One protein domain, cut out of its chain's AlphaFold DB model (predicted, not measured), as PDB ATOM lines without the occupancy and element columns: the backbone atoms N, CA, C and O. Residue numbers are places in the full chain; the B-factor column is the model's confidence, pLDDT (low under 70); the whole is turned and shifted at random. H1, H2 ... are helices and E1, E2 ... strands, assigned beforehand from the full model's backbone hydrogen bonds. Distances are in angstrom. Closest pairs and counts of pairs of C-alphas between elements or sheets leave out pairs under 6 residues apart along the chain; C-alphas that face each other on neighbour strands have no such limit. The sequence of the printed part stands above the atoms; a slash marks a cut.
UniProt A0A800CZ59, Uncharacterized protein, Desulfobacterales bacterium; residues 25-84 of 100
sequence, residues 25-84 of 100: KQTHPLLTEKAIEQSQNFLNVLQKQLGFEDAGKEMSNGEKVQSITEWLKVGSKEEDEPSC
ATOM      1  N   LYS A  25       2.489 -21.361  26.477       82.62
ATOM      2  CA  LYS A  25       2.166 -22.767  26.240       82.62
ATOM      3  C   LYS A  25       2.786 -23.649  27.312       82.62
ATOM      4  O   LYS A  25       2.155 -24.632  27.688       82.62
ATOM      5  N   GLN A  26       3.988 -23.318  27.785       87.81
ATOM      6  CA  GLN A  26       4.723 -24.152  28.738       87.81
ATOM      7  C   GLN A  26       5.003 -23.450  30.062       87.81
ATOM      8  O   GLN A  26       4.692 -24.015  31.108       87.81
ATOM      9  N   THR A  27       5.558 -22.237  30.049       90.25
ATOM     10  CA  THR A  27       6.054 -21.593  31.274       90.25
ATOM     11  C   THR A  27       4.918 -21.239  32.225       90.25
ATOM     12  O   THR A  27       4.966 -21.637  33.387       90.25
ATOM     13  N   HIS A  28       3.869 -20.562  31.748       91.44
ATOM     14  CA  HIS A  28       2.752 -20.145  32.609       91.44
ATOM     15  C   HIS A  28       2.007 -21.339  33.242       91.44
ATOM     16  O   HIS A  28       1.872 -21.371  34.475       91.44
ATOM     17  N   PRO A  29       1.611 -22.380  32.474       93.75
ATOM     18  CA  PRO A  29       0.983 -23.562  33.060       93.75
ATOM     19  C   PRO A  29       1.894 -24.315  34.034       93.75
ATOM     20  O   PRO A  29       1.414 -24.791  35.063       93.75
ATOM     21  N   LEU A  30       3.196 -24.421  33.738       94.81
ATOM     22  CA  LEU A  30       4.146 -25.130  34.597       94.81
ATOM     23  C   LEU A  30       4.388 -24.383  35.913       94.81
ATOM     24  O   LEU A  30       4.385 -25.003  36.973       94.81
ATOM     25  N   LEU A  31       4.562 -23.059  35.872       95.12
ATOM     26  CA  LEU A  31       4.690 -22.243  37.084       95.12
ATOM     27  C   LEU A  31       3.437 -22.352  37.956       95.12
ATOM     28  O   LEU A  31       3.550 -22.543  39.165       95.12
ATOM     29  N   THR A  32       2.257 -22.305  37.337       95.56
ATOM     30  CA  THR A  32       0.972 -22.478  38.028       95.56
ATOM     31  C   THR A  32       0.879 -23.842  38.704       95.56
ATOM     32  O   THR A  32       0.544 -23.934  39.884       95.56
ATOM     33  N   GLU A  33       1.232 -24.913  37.992       96.06
ATOM     34  CA  GLU A  33       1.265 -26.270  38.539       96.06
ATOM     35  C   GLU A  33       2.220 -26.377  39.737       96.06
ATOM     36  O   GLU A  33       1.825 -26.875  40.792       96.06
ATOM     37  N   LYS A  34       3.439 -25.835  39.627       97.50
ATOM     38  CA  LYS A  34       4.412 -25.836  40.732       97.50
ATOM     39  C   LYS A  34       3.962 -25.011  41.930       97.50
ATOM     40  O   LYS A  34       4.158 -25.450  43.062       97.50
ATOM     41  N   ALA A  35       3.308 -23.874  41.711       96.44
ATOM     42  CA  ALA A  35       2.732 -23.079  42.791       96.44
ATOM     43  C   ALA A  35       1.623 -23.845  43.536       96.44
ATOM     44  O   ALA A  35       1.580 -23.825  44.769       96.44
ATOM     45  N   ILE A  36       0.761 -24.567  42.812       95.12
ATOM     46  CA  ILE A  36      -0.285 -25.416  43.404       95.12
ATOM     47  C   ILE A  36       0.341 -26.564  44.207       95.12
ATOM     48  O   ILE A  36      -0.025 -26.758  45.365       95.12
ATOM     49  N   GLU A  37       1.306 -27.292  43.632       94.88
ATOM     50  CA  GLU A  37       2.005 -28.408  44.295       94.88
ATOM     51  C   GLU A  37       2.676 -27.982  45.611       94.88
ATOM     52  O   GLU A  37       2.672 -28.730  46.588       94.88
ATOM     53  N   GLN A  38       3.241 -26.773  45.656       96.44
ATOM     54  CA  GLN A  38       3.921 -26.232  46.838       96.44
ATOM     55  C   GLN A  38       2.958 -25.639  47.881       96.44
ATOM     56  O   GLN A  38       3.357 -25.362  49.017       96.44
ATOM     57  N   SER A  39       1.682 -25.460  47.537       94.69
ATOM     58  CA  SER A  39       0.683 -24.829  48.398       94.69
ATOM     59  C   SER A  39       0.038 -25.832  49.360       94.69
ATOM     60  O   SER A  39      -0.971 -26.464  49.051       94.69
ATOM     61  N   GLN A  40       0.562 -25.920  50.588       91.38
ATOM     62  CA  GLN A  40       0.131 -26.901  51.603       91.38
ATOM     63  C   GLN A  40      -1.367 -26.865  51.976       91.38
ATOM     64  O   GLN A  40      -1.895 -27.857  52.463       91.38
ATOM     65  N   ASN A  41      -2.062 -25.743  51.755       92.44
ATOM     66  CA  ASN A  41      -3.469 -25.551  52.131       92.44
ATOM     67  C   ASN A  41      -4.360 -25.131  50.955       92.44
ATOM     68  O   ASN A  41      -5.419 -24.543  51.177       92.44
ATOM     69  N   PHE A  42      -3.947 -25.420  49.719       94.06
ATOM     70  CA  PHE A  42      -4.617 -24.952  48.504       94.06
ATOM     71  C   PHE A  42      -6.142 -25.166  48.523       94.06
ATOM     72  O   PHE A  42      -6.900 -24.199  48.484       94.06
ATOM     73  N   LEU A  43      -6.610 -26.410  48.684       92.50
ATOM     74  CA  LEU A  43      -8.048 -26.714  48.693       92.50
ATOM     75  C   LEU A  43      -8.790 -26.051  49.860       92.50
ATOM     76  O   LEU A  43      -9.905 -25.570  49.692       92.50
ATOM     77  N   ASN A  44      -8.158 -25.982  51.032       93.81
ATOM     78  CA  ASN A  44      -8.759 -25.367  52.212       93.81
ATOM     79  C   ASN A  44      -8.960 -23.853  52.022       93.81
ATOM     80  O   ASN A  44      -9.985 -23.319  52.443       93.81
ATOM     81  N   VAL A  45      -8.013 -23.170  51.370       94.44
ATOM     82  CA  VAL A  45      -8.153 -21.753  50.997       94.44
ATOM     83  C   VAL A  45      -9.311 -21.579  50.018       94.44
ATOM     84  O   VAL A  45     -10.190 -20.753  50.267       94.44
ATOM     85  N   LEU A  46      -9.370 -22.396  48.961       93.06
ATOM     86  CA  LEU A  46     -10.459 -22.331  47.984       93.06
ATOM     87  C   LEU A  46     -11.835 -22.513  48.643       93.06
ATOM     88  O   LEU A  46     -12.735 -21.708  48.422       93.06
ATOM     89  N   GLN A  47     -11.981 -23.526  49.496       94.38
ATOM     90  CA  GLN A  47     -13.256 -23.850  50.143       94.38
ATOM     91  C   GLN A  47     -13.661 -22.808  51.180       94.38
ATOM     92  O   GLN A  47     -14.787 -22.322  51.164       94.38
ATOM     93  N   LYS A  48     -12.757 -22.464  52.103       94.69
ATOM     94  CA  LYS A  48     -13.122 -21.686  53.295       94.69
ATOM     95  C   LYS A  48     -12.987 -20.184  53.124       94.69
ATOM     96  O   LYS A  48     -13.672 -19.451  53.826       94.69
ATOM     97  N   GLN A  49     -12.083 -19.726  52.261       94.19
ATOM     98  CA  GLN A  49     -11.827 -18.294  52.082       94.19
ATOM     99  C   GLN A  49     -12.483 -17.755  50.817       94.19
ATOM    100  O   GLN A  49     -12.980 -16.635  50.827       94.19
ATOM    101  N   LEU A  50     -12.505 -18.552  49.746       91.38
ATOM    102  CA  LEU A  50     -13.046 -18.131  48.453       91.38
ATOM    103  C   LEU A  50     -14.445 -18.696  48.158       91.38
ATOM    104  O   LEU A  50     -15.028 -18.354  47.135       91.38
ATOM    105  N   GLY A  51     -14.998 -19.531  49.045       91.81
ATOM    106  CA  GLY A  51     -16.364 -20.046  48.925       91.81
ATOM    107  C   GLY A  51     -16.553 -21.112  47.843       91.81
ATOM    108  O   GLY A  51     -17.684 -21.409  47.468       91.81
ATOM    109  N   PHE A  52     -15.473 -21.716  47.338       89.88
ATOM    110  CA  PHE A  52     -15.562 -22.851  46.420       89.88
ATOM    111  C   PHE A  52     -15.822 -24.134  47.210       89.88
ATOM    112  O   PHE A  52     -14.913 -24.938  47.411       89.88
ATOM    113  N   GLU A  53     -17.055 -24.327  47.676       88.75
ATOM    114  CA  GLU A  53     -17.450 -25.488  48.496       88.75
ATOM    115  C   GLU A  53     -17.081 -26.828  47.836       88.75
ATOM    116  O   GLU A  53     -16.635 -27.760  48.502       88.75
ATOM    117  N   ASP A  54     -17.173 -26.884  46.507       85.50
ATOM    118  CA  ASP A  54     -16.833 -28.048  45.692       85.50
ATOM    119  C   ASP A  54     -15.370 -28.074  45.207       85.50
ATOM    120  O   ASP A  54     -15.027 -28.877  44.332       85.50
ATOM    121  N   ALA A  55     -14.473 -27.236  45.747       82.69
ATOM    122  CA  ALA A  55     -13.067 -27.276  45.345       82.69
ATOM    123  C   ALA A  55     -12.476 -28.669  45.607       82.69
ATOM    124  O   ALA A  55     -12.584 -29.214  46.706       82.69
ATOM    125  N   GLY A  56     -11.849 -29.243  44.579       81.25
ATOM    126  CA  GLY A  56     -11.368 -30.629  44.573       81.25
ATOM    127  C   GLY A  56     -12.232 -31.579  43.740       81.25
ATOM    128  O   GLY A  56     -11.780 -32.680  43.431       81.25
ATOM    129  N   LYS A  57     -13.427 -31.153  43.320       90.81
ATOM    130  CA  LYS A  57     -14.208 -31.811  42.266       90.81
ATOM    131  C   LYS A  57     -13.898 -31.199  40.900       90.81
ATOM    132  O   LYS A  57     -13.222 -30.171  40.785       90.81
ATOM    133  N   GLU A  58     -14.398 -31.847  39.856       91.88
ATOM    134  CA  GLU A  58     -14.444 -31.240  38.533       91.88
ATOM    135  C   GLU A  58     -15.467 -30.101  38.502       91.88
ATOM    136  O   GLU A  58     -16.519 -30.159  39.139       91.88
ATOM    137  N   MET A  59     -15.144 -29.058  37.748       88.56
ATOM    138  CA  MET A  59     -15.938 -27.850  37.594       88.56
ATOM    139  C   MET A  59     -16.228 -27.626  36.115       88.56
ATOM    140  O   MET A  59     -15.362 -27.845  35.262       88.56
ATOM    141  N   SER A  60     -17.445 -27.180  35.821       90.62
ATOM    142  CA  SER A  60     -17.893 -26.883  34.463       90.62
ATOM    143  C   SER A  60     -17.917 -25.382  34.216       90.62
ATOM    144  O   SER A  60     -18.399 -24.634  35.065       90.62
ATOM    145  N   ASN A  61     -17.474 -24.951  33.038       88.50
ATOM    146  CA  ASN A  61     -17.746 -23.602  32.530       88.50
ATOM    147  C   ASN A  61     -18.936 -23.570  31.544       88.50
ATOM    148  O   ASN A  61     -19.145 -22.565  30.874       88.50
ATOM    149  N   GLY A  62     -19.686 -24.673  31.418       93.12
ATOM    150  CA  GLY A  62     -20.769 -24.846  30.442       93.12
ATOM    151  C   GLY A  62     -20.345 -25.537  29.141       93.12
ATOM    152  O   GLY A  62     -21.195 -26.118  28.472       93.12
ATOM    153  N   GLU A  63     -19.051 -25.553  28.815       94.06
ATOM    154  CA  GLU A  63     -18.511 -26.174  27.593       94.06
ATOM    155  C   GLU A  63     -17.569 -27.340  27.897       94.06
ATOM    156  O   GLU A  63     -17.571 -28.360  27.206       94.06
ATOM    157  N   LYS A  64     -16.763 -27.201  28.950       95.00
ATOM    158  CA  LYS A  64     -15.781 -28.187  29.385       95.00
ATOM    159  C   LYS A  64     -15.920 -28.435  30.879       95.00
ATOM    160  O   LYS A  64     -16.238 -27.532  31.646       95.00
ATOM    161  N   VAL A  65     -15.653 -29.674  31.276       95.38
ATOM    162  CA  VAL A  65     -15.581 -30.112  32.670       95.38
ATOM    163  C   VAL A  65     -14.140 -30.513  32.953       95.38
ATOM    164  O   VAL A  65     -13.547 -31.258  32.173       95.38
ATOM    165  N   GLN A  66     -13.551 -29.956  34.007       95.62
ATOM    166  CA  GLN A  66     -12.165 -30.220  34.403       95.62
ATOM    167  C   GLN A  66     -11.916 -29.756  35.845       95.62
ATOM    168  O   GLN A  66     -12.705 -28.994  36.405       95.62
ATOM    169  N   SER A  67     -10.850 -30.240  36.482       94.12
ATOM    170  CA  SER A  67     -10.511 -29.855  37.856       94.12
ATOM    171  C   SER A  67     -10.204 -28.358  37.970       94.12
ATOM    172  O   SER A  67      -9.773 -27.716  37.011       94.12
ATOM    173  N   ILE A  68     -10.343 -27.800  39.178       93.12
ATOM    174  CA  ILE A  68      -9.936 -26.411  39.445       93.12
ATOM    175  C   ILE A  68      -8.454 -26.163  39.115       93.12
ATOM    176  O   ILE A  68      -8.097 -25.093  38.636       93.12
ATOM    177  N   THR A  69      -7.589 -27.159  39.318       94.19
ATOM    178  CA  THR A  69      -6.161 -27.057  38.988       94.19
ATOM    179  C   THR A  69      -5.928 -26.919  37.488       94.19
ATOM    180  O   THR A  69      -5.085 -26.128  37.073       94.19
ATOM    181  N   GLU A  70      -6.704 -27.628  36.667       95.81
ATOM    182  CA  GLU A  70      -6.625 -27.502  35.215       95.81
ATOM    183  C   GLU A  70      -7.199 -26.163  34.744       95.81
ATOM    184  O   GLU A  70      -6.607 -25.507  33.891       95.81
ATOM    185  N   TRP A  71      -8.290 -25.690  35.353       95.19
ATOM    186  CA  TRP A  71      -8.812 -24.350  35.076       95.19
ATOM    187  C   TRP A  71      -7.797 -23.244  35.370       95.19
ATOM    188  O   TRP A  71      -7.664 -22.322  34.568       95.19
ATOM    189  N   LEU A  72      -7.035 -23.348  36.462       94.12
ATOM    190  CA  LEU A  72      -5.962 -22.397  36.770       94.12
ATOM    191  C   LEU A  72      -4.846 -22.432  35.716       94.12
ATOM    192  O   LEU A  72      -4.380 -21.379  35.287       94.12
ATOM    193  N   LYS A  73      -4.457 -23.623  35.240       95.00
ATOM    194  CA  LYS A  73      -3.472 -23.767  34.153       95.00
ATOM    195  C   LYS A  73      -3.977 -23.147  32.849       95.00
ATOM    196  O   LYS A  73      -3.221 -22.434  32.192       95.00
ATOM    197  N   VAL A  74      -5.246 -23.358  32.493       94.75
ATOM    198  CA  VAL A  74      -5.880 -22.721  31.324       94.75
ATOM    199  C   VAL A  74      -5.880 -21.200  31.470       94.75
ATOM    200  O   VAL A  74      -5.391 -20.515  30.575       94.75
ATOM    201  N   GLY A  75      -6.327 -20.676  32.615       93.25
ATOM    202  CA  GLY A  75      -6.338 -19.238  32.891       93.25
ATOM    203  C   GLY A  75      -4.951 -18.606  32.774       93.25
ATOM    204  O   GLY A  75      -4.809 -17.581  32.118       93.25
ATOM    205  N   SER A  76      -3.915 -19.272  33.297       92.88
ATOM    206  CA  SER A  76      -2.526 -18.793  33.208       92.88
ATOM    207  C   SER A  76      -2.006 -18.652  31.774       92.88
ATOM    208  O   SER A  76      -1.118 -17.852  31.513       92.88
ATOM    209  N   LYS A  77      -2.549 -19.433  30.833       90.88
ATOM    210  CA  LYS A  77      -2.218 -19.340  29.407       90.88
ATOM    211  C   LYS A  77      -3.033 -18.255  28.702       90.88
ATOM    212  O   LYS A  77      -2.539 -17.632  27.765       90.88
ATOM    213  N   GLU A  78      -4.301 -18.114  29.078       91.81
ATOM    214  CA  GLU A  78      -5.258 -17.214  28.426       91.81
ATOM    215  C   GLU A  78      -5.138 -15.757  28.884       91.81
ATOM    216  O   GLU A  78      -5.628 -14.871  28.183       91.81
ATOM    217  N   GLU A  79      -4.487 -15.505  30.024       88.50
ATOM    218  CA  GLU A  79      -4.250 -14.167  30.583       88.50
ATOM    219  C   GLU A  79      -3.661 -13.201  29.549       88.50
ATOM    220  O   GLU A  79      -4.130 -12.074  29.407       88.50
ATOM    221  N   ASP A  80      -2.705 -13.667  28.757       86.44
ATOM    222  CA  ASP A  80      -1.999 -12.822  27.808       86.44
ATOM    223  C   ASP A  80      -2.629 -12.795  26.395       86.44
ATOM    224  O   ASP A  80      -2.182 -12.036  25.535       86.44
ATOM    225  N   GLU A  81      -3.639 -13.622  26.105       86.44
ATOM    226  CA  GLU A  81      -4.198 -13.791  24.754       86.44
ATOM    227  C   GLU A  81      -5.544 -13.087  24.610       86.44
ATOM    228  O   GLU A  81      -6.443 -13.467  25.334       86.44
ATOM    229  N   PRO A  82      -5.802 -12.156  23.673       86.56
ATOM    230  CA  PRO A  82      -4.898 -11.726  22.618       86.56
ATOM    231  C   PRO A  82      -3.770 -10.868  23.179       86.56
ATOM    232  O   PRO A  82      -3.961 -10.189  24.185       86.56
ATOM    233  N   SER A  83      -2.646 -10.833  22.461       80.62
ATOM    234  CA  SER A  83      -1.374 -10.222  22.886       80.62
ATOM    235  C   SER A  83      -1.447  -8.798  23.456       80.62
ATOM    236  O   SER A  83      -0.530  -8.375  24.154       80.62
ATOM    237  N   CYS A  84      -2.516  -8.038  23.199       83.00
ATOM    238  CA  CYS A  84      -2.729  -6.738  23.833       83.00
ATOM    239  C   CYS A  84      -3.012  -6.820  25.343       83.00
ATOM    240  O   CYS A  84      -2.782  -5.830  26.035       83.00
TER     241      CYS A  84
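What this domain is: This is residues 25 to 84 of the 100 residues of an uncharacterized protein of Desulfobacterales bacterium (UniProt A0A800CZ59). Two helices, H1 and the slightly shorter H3, lie side by side and run opposite ways, and a small hairpin of two short strands, E1 and E2, sits at the end where H3 begins, with no residue between E2 and H3. The short helix H2 stands near the end of this pair where H1 ends and H3 begins, and residues 49 to 57 lead from it to the hairpin. The printed part has 60 residues, with three named helices and two named strands in the order H1, H2, E1, E2, H3; the sheet, order E1 - E2, is antiparallel. The class is mostly helix: helices hold 30 and strands 6 of the 36 residues in named elements. The whole is only just compact, close to loose, with a radius of gyration of the C-alphas of 12.5 A and spans of 34 by 29 by 17 A.

How they stand to each other: Look first at E1, residues 58 to 60, and E2, residues 65 to 67, a hairpin of antiparallel neighbour strands with 139 degrees between their directions. The C-alphas of Glu 58 and Ser 67 face each other at 4.2 A. N 59 and O 66 are within hydrogen-bond range at 2.8 A, and so are N 66 and O 59 at 3.1 A. From E2 a tight link with no residue between leads into H3, residues 68 to 78; the closest C-alphas of E1 and H3 are those of Met 59 and Ile 68, 6.4 A apart. Next find H1, residues 27 to 38, which touches H3 with its closest C-alphas, those of Pro 29 and Lys 73, at 4.6 A. These two helices run opposite ways at a shallow tilt of 28 degrees. H2, residues 42 to 48, is close to H1 but not clearly touching it, the closest C-alphas being those of Ile 36 and Phe 42 at 6.7 A; their lines are only just about perpendicular, at 72 degrees. H2 and H3 are apart, and H1 is apart from both strands. In H1, H2 and H3 every O i to N i+4 pair is within hydrogen-bond range.

Where its parts are: Find C-alpha 58 at (-14.444, -31.240, 38.533), where E1 begins. Find C-alpha 27 at (6.054, -21.593, 31.274); from there H1 runs 16.4 A to C-alpha 38. H2 runs 10.3 A from C-alpha 42 to C-alpha 48. H3 runs 15.1 A from C-alpha 68 to C-alpha 78 at (-5.258, -17.214, 28.426).

The domain as a whole: The two C-alphas farthest apart are those of Lys 48 and Cys 84, 34.6 A. The printed part has no cut and no long link; the link from H2 to E1, 9 residues, is short. The mean pLDDT of the printed part is 91.8, and no printed residue is under 70.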